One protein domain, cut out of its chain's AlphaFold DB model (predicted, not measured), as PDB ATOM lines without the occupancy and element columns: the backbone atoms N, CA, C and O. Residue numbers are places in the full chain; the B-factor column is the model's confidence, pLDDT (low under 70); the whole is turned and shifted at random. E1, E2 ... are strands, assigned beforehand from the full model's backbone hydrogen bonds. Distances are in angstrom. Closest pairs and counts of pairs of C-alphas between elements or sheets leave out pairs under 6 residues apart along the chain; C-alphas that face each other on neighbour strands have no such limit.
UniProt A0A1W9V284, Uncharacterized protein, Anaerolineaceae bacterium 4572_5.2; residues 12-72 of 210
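AT A GLANCE: This is residues 12 to 72 of the 210 residues of an uncharacterized protein of Anaerolineaceae bacterium 4572_5.2 (UniProt A0A1W9V284). Two small sheets, E4 E5 E1 E7 and E2 E6 E3, stand partly face to face as a small two-layer sandwich. Beside one another, the tight links of residues 20 to 22 and residues 56 to 58 lead from the larger sheet into the smaller, from E1 to E2 and from E5 to E6. The printed part has 61 residues, with no named helix and seven named strands, E1 to E7 along the chain; the class is all strand. Both sheets are mixed, in the orders E4 E5 E1 E7 and E2 E6 E3. The whole is compact and rounded, with a radius of gyration of the C-alphas of 10.7 A and spans of 26 by 23 by 20 A.

IN THESE COORDINATES: In the larger sheet, E1, residues 13 to 19, begins at C-alpha 13 (423.253, 347.319, 335.918) and is 17.1 A long. E5, residues 50 to 55, is 16.4 A long; E4 is residues 44 to 47, and E7, residues 69 to 72, ends at C-alpha 72 (435.140, 340.699, 334.921). In the other sheet, E2, residues 23 to 28, and E6, residues 59 to 64, are each 16.2 A long, and E3, residues 32 to 36, is 13.3 A.

HOW THE PARTS SIT: E1 is parallel to E5, with N 15 and O 51 2.8 A apart, and to E7, with N 16 and O 70 2.8 A apart. E4 and E5 form an antiparallel hairpin, with N 45 and O 52 2.9 A apart. E6 is parallel to E2, with N 26 and O 61 2.9 A apart, and antiparallel to E3, with N 34 and O 62 2.8 A apart. The closest C-alphas of E1 and E6, those of Ile 19 and Gly 59, are 6.6 A apart. E1 and E2 meet only through their link.

THE WHOLE: The two farthest C-alphas, those of Asn 29 and Glu 41, are 28.7 A apart. The printed part has no cut and no long link. Mean pLDDT of the printed part is 90.8; residues 40 to 41 are under 70.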
ATOM      1  N   SER A  12     418.984 349.679 336.119       92.44
ATOM      2  CA  SER A  12     419.842 348.899 335.225       92.44
ATOM      3  C   SER A  12     421.248 348.755 335.791       92.44
ATOM      4  O   SER A  12     421.835 349.712 336.284       92.44
ATOM      5  N   ARG A  13     421.834 347.568 335.642       93.81
ATOM      6  CA  ARG A  13     423.253 347.319 335.918       93.81
ATOM      7  C   ARG A  13     423.921 346.631 334.740       93.81
ATOM      8  O   ARG A  13     423.332 345.751 334.103       93.81
ATOM      9  N   ILE A  14     425.164 347.011 334.474       94.56
ATOM     10  CA  ILE A  14     425.945 346.486 333.357       94.56
ATOM     11  C   ILE A  14     426.997 345.523 333.902       94.56
ATOM     12  O   ILE A  14     427.792 345.883 334.765       94.56
ATOM     13  N   ILE A  15     427.008 344.298 333.377       95.75
ATOM     14  CA  ILE A  15     428.001 343.270 333.700       95.75
ATOM     15  C   ILE A  15     428.739 342.883 332.421       95.75
ATOM     16  O   ILE A  15     428.220 342.162 331.566       95.75
ATOM     17  N   ILE A  16     429.981 343.327 332.303       95.38
ATOM     18  CA  ILE A  16     430.878 342.980 331.208       95.38
ATOM     19  C   ILE A  16     431.649 341.726 331.608       95.38
ATOM     20  O   ILE A  16     432.577 341.775 332.412       95.38
ATOM     21  N   LYS A  17     431.261 340.577 331.056       95.50
ATOM     22  CA  LYS A  17     431.863 339.281 331.397       95.50
ATOM     23  C   LYS A  17     433.264 339.125 330.812       95.50
ATOM     24  O   LYS A  17     434.148 338.577 331.458       95.50
ATOM     25  N   ASN A  18     433.461 339.561 329.573       94.81
ATOM     26  CA  ASN A  18     434.758 339.481 328.910       94.81
ATOM     27  C   ASN A  18     434.801 340.411 327.698       94.81
ATOM     28  O   ASN A  18     433.885 340.379 326.876       94.81
ATOM     29  N   ILE A  19     435.899 341.148 327.576       95.75
ATOM     30  CA  ILE A  19     436.337 341.858 326.375       95.75
ATOM     31  C   ILE A  19     437.652 341.215 325.946       95.75
ATOM     32  O   ILE A  19     438.568 341.119 326.760       95.75
ATOM     33  N   GLY A  20     437.734 340.703 324.719       94.38
ATOM     34  CA  GLY A  20     438.944 340.030 324.239       94.38
ATOM     35  C   GLY A  20     440.087 340.990 323.905       94.38
ATOM     36  O   GLY A  20     441.239 340.626 324.119       94.38
ATOM     37  N   GLY A  21     439.765 342.195 323.430       95.81
ATOM     38  CA  GLY A  21     440.713 343.281 323.183       95.81
ATOM     39  C   GLY A  21     440.572 344.404 324.208       95.81
ATOM     40  O   GLY A  21     440.493 344.136 325.413       95.81
ATOM     41  N   ASP A  22     440.498 345.638 323.716       97.38
ATOM     42  CA  ASP A  22     440.471 346.847 324.542       97.38
ATOM     43  C   ASP A  22     439.048 347.262 324.925       97.38
ATOM     44  O   ASP A  22     438.089 347.104 324.163       97.38
ATOM     45  N   LEU A  23     438.896 347.852 326.110       97.62
ATOM     46  CA  LEU A  23     437.629 348.370 326.614       97.62
ATOM     47  C   LEU A  23     437.690 349.884 326.804       97.62
ATOM     48  O   LEU A  23     438.514 350.402 327.547       97.62
ATOM     49  N   THR A  24     436.738 350.604 326.219       97.94
ATOM     50  CA  THR A  24     436.461 352.003 326.557       97.94
ATOM     51  C   THR A  24     435.061 352.136 327.142       97.94
ATOM     52  O   THR A  24     434.077 351.844 326.467       97.94
ATOM     53  N   LEU A  25     434.973 352.639 328.370       97.75
ATOM     54  CA  LEU A  25     433.746 353.071 329.031       97.75
ATOM     55  C   LEU A  25     433.726 354.600 329.093       97.75
ATOM     56  O   LEU A  25     434.671 355.213 329.592       97.75
ATOM     57  N   ALA A  26     432.659 355.219 328.595       98.00
ATOM     58  CA  ALA A  26     432.485 356.666 328.647       98.00
ATOM     59  C   ALA A  26     431.071 357.043 329.106       98.00
ATOM     60  O   ALA A  26     430.087 356.678 328.456       98.00
ATOM     61  N   GLY A  27     430.984 357.801 330.195       97.19
ATOM     62  CA  GLY A  27     429.748 358.421 330.651       97.19
ATOM     63  C   GLY A  27     429.173 359.409 329.637       97.19
ATOM     64  O   GLY A  27     429.912 360.132 328.963       97.19
ATOM     65  N   TRP A  28     427.844 359.458 329.520       96.75
ATOM     66  CA  TRP A  28     427.127 360.549 328.844       96.75
ATOM     67  C   TRP A  28     425.756 360.923 329.450       96.75
ATOM     68  O   TRP A  28     425.115 360.155 330.164       96.75
ATOM     69  N   ASN A  29     425.234 362.097 329.094       93.62
ATOM     70  CA  ASN A  29     423.938 362.595 329.581       93.62
ATOM     71  C   ASN A  29     422.734 362.036 328.795       93.62
ATOM     72  O   ASN A  29     421.872 362.789 328.345       93.62
ATOM     73  N   ARG A  30     422.696 360.719 328.566       93.62
ATOM     74  CA  ARG A  30     421.576 360.017 327.919       93.62
ATOM     75  C   ARG A  30     421.195 358.789 328.730       93.62
ATOM     76  O   ARG A  30     422.069 358.169 329.315       93.62
ATOM     77  N   SER A  31     419.921 358.406 328.695       90.88
ATOM     78  CA  SER A  31     419.368 357.210 329.355       90.88
ATOM     79  C   SER A  31     419.503 355.925 328.524       90.88
ATOM     80  O   SER A  31     418.852 354.921 328.796       90.88
ATOM     81  N   GLU A  32     420.324 355.948 327.477       92.06
ATOM     82  CA  GLU A  32     420.579 354.809 326.598       92.06
ATOM     83  C   GLU A  32     422.050 354.401 326.704       92.06
ATOM     84  O   GLU A  32     422.911 355.218 327.031       92.06
ATOM     85  N   MET A  33     422.354 353.144 326.406       92.88
ATOM     86  CA  MET A  33     423.713 352.661 326.204       92.88
ATOM     87  C   MET A  33     423.977 352.477 324.711       92.88
ATOM     88  O   MET A  33     423.184 351.865 323.998       92.88
ATOM     89  N   GLN A  34     425.124 352.956 324.242       93.12
ATOM     90  CA  GLN A  34     425.613 352.744 322.883       93.12
ATOM     91  C   GLN A  34     426.841 351.847 322.913       93.12
ATOM     92  O   GLN A  34     427.824 352.153 323.577       93.12
ATOM     93  N   VAL A  35     426.797 350.776 322.131       91.19
ATOM     94  CA  VAL A  35     427.904 349.835 321.965       91.19
ATOM     95  C   VAL A  35     428.471 349.953 320.553       91.19
ATOM     96  O   VAL A  35     427.718 349.967 319.570       91.19
ATOM     97  N   HIS A  36     429.796 350.014 320.454       89.19
ATOM     98  CA  HIS A  36     430.564 349.994 319.212       89.19
ATOM     99  C   HIS A  36     431.736 349.001 319.305       89.19
ATOM    100  O   HIS A  36     432.193 348.684 320.398       89.19
ATOM    101  N   GLY A  37     432.217 348.518 318.155       80.81
ATOM    102  CA  GLY A  37     433.354 347.585 318.056       80.81
ATOM    103  C   GLY A  37     432.955 346.107 318.029       80.81
ATOM    104  O   GLY A  37     433.569 345.328 317.307       80.81
ATOM    105  N   CYS A  38     431.846 345.754 318.677       76.62
ATOM    106  CA  CYS A  38     431.413 344.363 318.793       76.62
ATOM    107  C   CYS A  38     430.704 343.829 317.535       76.62
ATOM    108  O   CYS A  38     429.931 344.520 316.854       76.62
ATOM    109  N   ALA A  39     431.022 342.582 317.199       72.44
ATOM    110  CA  ALA A  39     430.514 341.828 316.068       72.44
ATOM    111  C   ALA A  39     429.077 341.334 316.310       72.44
ATOM    112  O   ALA A  39     428.510 341.441 317.391       72.44
ATOM    113  N   LYS A  40     428.448 340.777 315.266       64.50
ATOM    114  CA  LYS A  40     427.085 340.219 315.375       64.50
ATOM    115  C   LYS A  40     427.008 338.960 316.248       64.50
ATOM    116  O   LYS A  40     425.914 338.616 316.676       64.50
ATOM    117  N   GLU A  41     428.134 338.276 316.426       62.09
ATOM    118  CA  GLU A  41     428.266 337.023 317.184       62.09
ATOM    119  C   GLU A  41     428.492 337.273 318.682       62.09
ATOM    120  O   GLU A  41     428.473 336.336 319.472       62.09
ATOM    121  N   ASP A  42     428.678 338.537 319.070       74.50
ATOM    122  CA  ASP A  42     428.881 338.933 320.454       74.50
ATOM    123  C   ASP A  42     427.571 338.875 321.254       74.50
ATOM    124  O   ASP A  42     426.502 339.334 320.828       74.50
ATOM    125  N   ASP A  43     427.672 338.297 322.447       78.75
ATOM    126  CA  ASP A  43     426.544 337.954 323.303       78.75
ATOM    127  C   ASP A  43     426.171 339.157 324.183       78.75
ATOM    128  O   ASP A  43     426.757 339.395 325.244       78.75
ATOM    129  N   ILE A  44     425.164 339.921 323.745       83.62
ATOM    130  CA  ILE A  44     424.539 340.974 324.555       83.62
ATOM    131  C   ILE A  44     423.159 340.502 324.991       83.62
ATOM    132  O   ILE A  44     422.229 340.470 324.179       83.62
ATOM    133  N   LYS A  45     423.027 340.155 326.272       86.31
ATOM    134  CA  LYS A  45     421.787 339.632 326.856       86.31
ATOM    135  C   LYS A  45     421.262 340.612 327.890       86.31
ATOM    136  O   LYS A  45     421.987 340.979 328.813       86.31
ATOM    137  N   GLN A  46     420.009 341.006 327.722       84.56
ATOM    138  CA  GLN A  46     419.274 341.805 328.687       84.56
ATOM    139  C   GLN A  46     418.255 340.893 329.364       84.56
ATOM    140  O   GLN A  46     417.315 340.423 328.726       84.56
ATOM    141  N   GLU A  47     418.478 340.617 330.643       86.19
ATOM    142  CA  GLU A  47     417.574 339.835 331.481       86.19
ATOM    143  C   GLU A  47     417.160 340.711 332.661       86.19
ATOM    144  O   GLU A  47     417.983 341.088 333.499       86.19
ATOM    145  N   ASN A  48     415.873 341.063 332.720       84.94
ATOM    146  CA  ASN A  48     415.342 342.045 333.667       84.94
ATOM    147  C   ASN A  48     416.118 343.379 333.568       84.94
ATOM    148  O   ASN A  48     416.226 343.953 332.486       84.94
ATOM    149  N   ASN A  49     416.693 343.840 334.681       88.31
ATOM    150  CA  ASN A  49     417.497 345.062 334.766       88.31
ATOM    151  C   ASN A  49     419.009 344.787 334.650       88.31
ATOM    152  O   ASN A  49     419.830 345.622 335.017       88.31
ATOM    153  N   VAL A  50     419.414 343.599 334.193       91.25
ATOM    154  CA  VAL A  50     420.827 343.226 334.068       91.25
ATOM    155  C   VAL A  50     421.190 343.094 332.605       91.25
ATOM    156  O   VAL A  50     420.618 342.281 331.878       91.25
ATOM    157  N   ILE A  51     422.185 343.864 332.187       91.25
ATOM    158  CA  ILE A  51     422.726 343.788 330.837       91.25
ATOM    159  C   ILE A  51     424.069 343.100 330.932       91.25
ATOM    160  O   ILE A  51     425.041 343.661 331.434       91.25
ATOM    161  N   SER A  52     424.100 341.853 330.480       91.00
ATOM    162  CA  SER A  52     425.332 341.088 330.390       91.00
ATOM    163  C   SER A  52     425.924 341.196 328.995       91.00
ATOM    164  O   SER A  52     425.217 341.107 327.987       91.00
ATOM    165  N   PHE A  53     427.232 341.410 328.961       85.75
ATOM    166  CA  PHE A  53     427.952 341.773 327.757       85.75
ATOM    167  C   PHE A  53     429.219 340.933 327.603       85.75
ATOM    168  O   PHE A  53     430.034 340.846 328.525       85.75
ATOM    169  N   HIS A  54     429.375 340.311 326.439       91.12
ATOM    170  CA  HIS A  54     430.587 339.624 326.006       91.12
ATOM    171  C   HIS A  54     430.992 340.159 324.636       91.12
ATOM    172  O   HIS A  54     430.139 340.234 323.756       91.12
ATOM    173  N   CYS A  55     432.266 340.500 324.458       90.31
ATOM    174  CA  CYS A  55     432.814 340.937 323.177       90.31
ATOM    175  C   CYS A  55     434.154 340.242 322.913       90.31
ATOM    176  O   CYS A  55     435.037 340.251 323.774       90.31
ATOM    177  N   ALA A  56     434.315 339.620 321.744       90.19
ATOM    178  CA  ALA A  56     435.544 338.903 321.396       90.19
ATOM    179  C   ALA A  56     436.711 339.834 321.006       90.19
ATOM    180  O   ALA A  56     437.866 339.440 321.133       90.19
ATOM    181  N   GLY A  57     436.415 341.048 320.535       91.25
ATOM    182  CA  GLY A  57     437.402 342.071 320.172       91.25
ATOM    183  C   GLY A  57     437.341 343.278 321.104       91.25
ATOM    184  O   GLY A  57     437.153 343.117 322.311       91.25
ATOM    185  N   ASP A  58     437.469 344.471 320.526       93.38
ATOM    186  CA  ASP A  58     437.408 345.738 321.255       93.38
ATOM    187  C   ASP A  58     435.959 346.170 321.513       93.38
ATOM    188  O   ASP A  58     435.087 346.075 320.641       93.38
ATOM    189  N   GLY A  59     435.710 346.703 322.706       92.44
ATOM    190  CA  GLY A  59     434.415 347.220 323.129       92.44
ATOM    191  C   GLY A  59     434.483 348.705 323.455       92.44
ATOM    192  O   GLY A  59     435.183 349.117 324.374       92.44
ATOM    193  N   ILE A  60     433.696 349.520 322.756       94.75
ATOM    194  CA  ILE A  60     433.494 350.932 323.105       94.75
ATOM    195  C   ILE A  60     432.047 351.105 323.547       94.75
ATOM    196  O   ILE A  60     431.125 350.963 322.742       94.75
ATOM    197  N   LEU A  61     431.847 351.409 324.824       94.81
ATOM    198  CA  LEU A  61     430.539 351.593 325.429       94.81
ATOM    199  C   LEU A  61     430.391 353.041 325.891       94.81
ATOM    200  O   LEU A  61     431.190 353.544 326.683       94.81
ATOM    201  N   ARG A  62     429.333 353.699 325.419       96.19
ATOM    202  CA  ARG A  62     428.830 354.934 326.021       96.19
ATOM    203  C   ARG A  62     427.594 354.620 326.837       96.19
ATOM    204  O   ARG A  62     426.703 353.938 326.337       96.19
ATOM    205  N   LEU A  63     427.556 355.080 328.074       95.44
ATOM    206  CA  LEU A  63     426.550 354.702 329.065       95.44
ATOM    207  C   LEU A  63     426.232 355.889 329.985       95.44
ATOM    208  O   LEU A  63     427.069 356.780 330.107       95.44
ATOM    209  N   PRO A  64     425.038 355.968 330.598       95.31
ATOM    210  CA  PRO A  64     424.720 357.020 331.564       95.31
ATOM    211  C   PRO A  64     425.775 357.073 332.674       95.31
ATOM    212  O   PRO A  64     426.202 356.027 333.149       95.31
ATOM    213  N   HIS A  65     426.181 358.263 333.121       94.88
ATOM    214  CA  HIS A  65     427.267 358.413 334.113       94.88
ATOM    215  C   HIS A  65     426.953 357.674 335.425       94.88
ATOM    216  O   HIS A  65     427.848 357.207 336.125       94.88
ATOM    217  N   ASN A  66     425.665 357.557 335.740       93.31
ATOM    218  CA  ASN A  66     425.112 357.030 336.976       93.31
ATOM    219  C   ASN A  66     424.609 355.582 336.856       93.31
ATOM    220  O   ASN A  66     423.775 355.170 337.663       93.31
ATOM    221  N   VAL A  67     425.088 354.790 335.890       93.75
ATOM    222  CA  VAL A  67     424.781 353.350 335.841       93.75
ATOM    223  C   VAL A  67     425.915 352.541 336.491       93.75
ATOM    224  O   VAL A  67     427.085 352.808 336.216       93.75
ATOM    225  N   PRO A  68     425.625 351.569 337.374       94.12
ATOM    226  CA  PRO A  68     426.652 350.684 337.919       94.12
ATOM    227  C   PRO A  68     427.250 349.777 336.839       94.12
ATOM    228  O   PRO A  68     426.515 349.157 336.059       94.12
ATOM    229  N   VAL A  69     428.580 349.658 336.832       96.25
ATOM    230  CA  VAL A  69     429.316 348.813 335.885       96.25
ATOM    231  C   VAL A  69     430.266 347.876 336.626       96.25
ATOM    232  O   VAL A  69     431.098 348.302 337.423       96.25
ATOM    233  N   GLU A  70     430.161 346.587 336.316       97.75
ATOM    234  CA  GLU A  70     431.113 345.556 336.725       97.75
ATOM    235  C   GLU A  70     431.777 344.964 335.482       97.75
ATOM    236  O   GLU A  70     431.099 344.561 334.534       97.75
ATOM    237  N   VAL A  71     433.104 344.872 335.489       98.00
ATOM    238  CA  VAL A  71     433.893 344.258 334.422       98.00
ATOM    239  C   VAL A  71     434.688 343.098 334.992       98.00
ATOM    240  O   VAL A  71     435.512 343.257 335.888       98.00
ATOM    241  N   GLN A  72     434.464 341.906 334.459       98.00
ATOM    242  CA  GLN A  72     435.140 340.699 334.921       98.00
ATOM    243  C   GLN A  72     436.497 340.503 334.245       98.00
ATOM    244  O   GLN A  72     437.450 340.076 334.894       98.00
TER     245      GLN A  72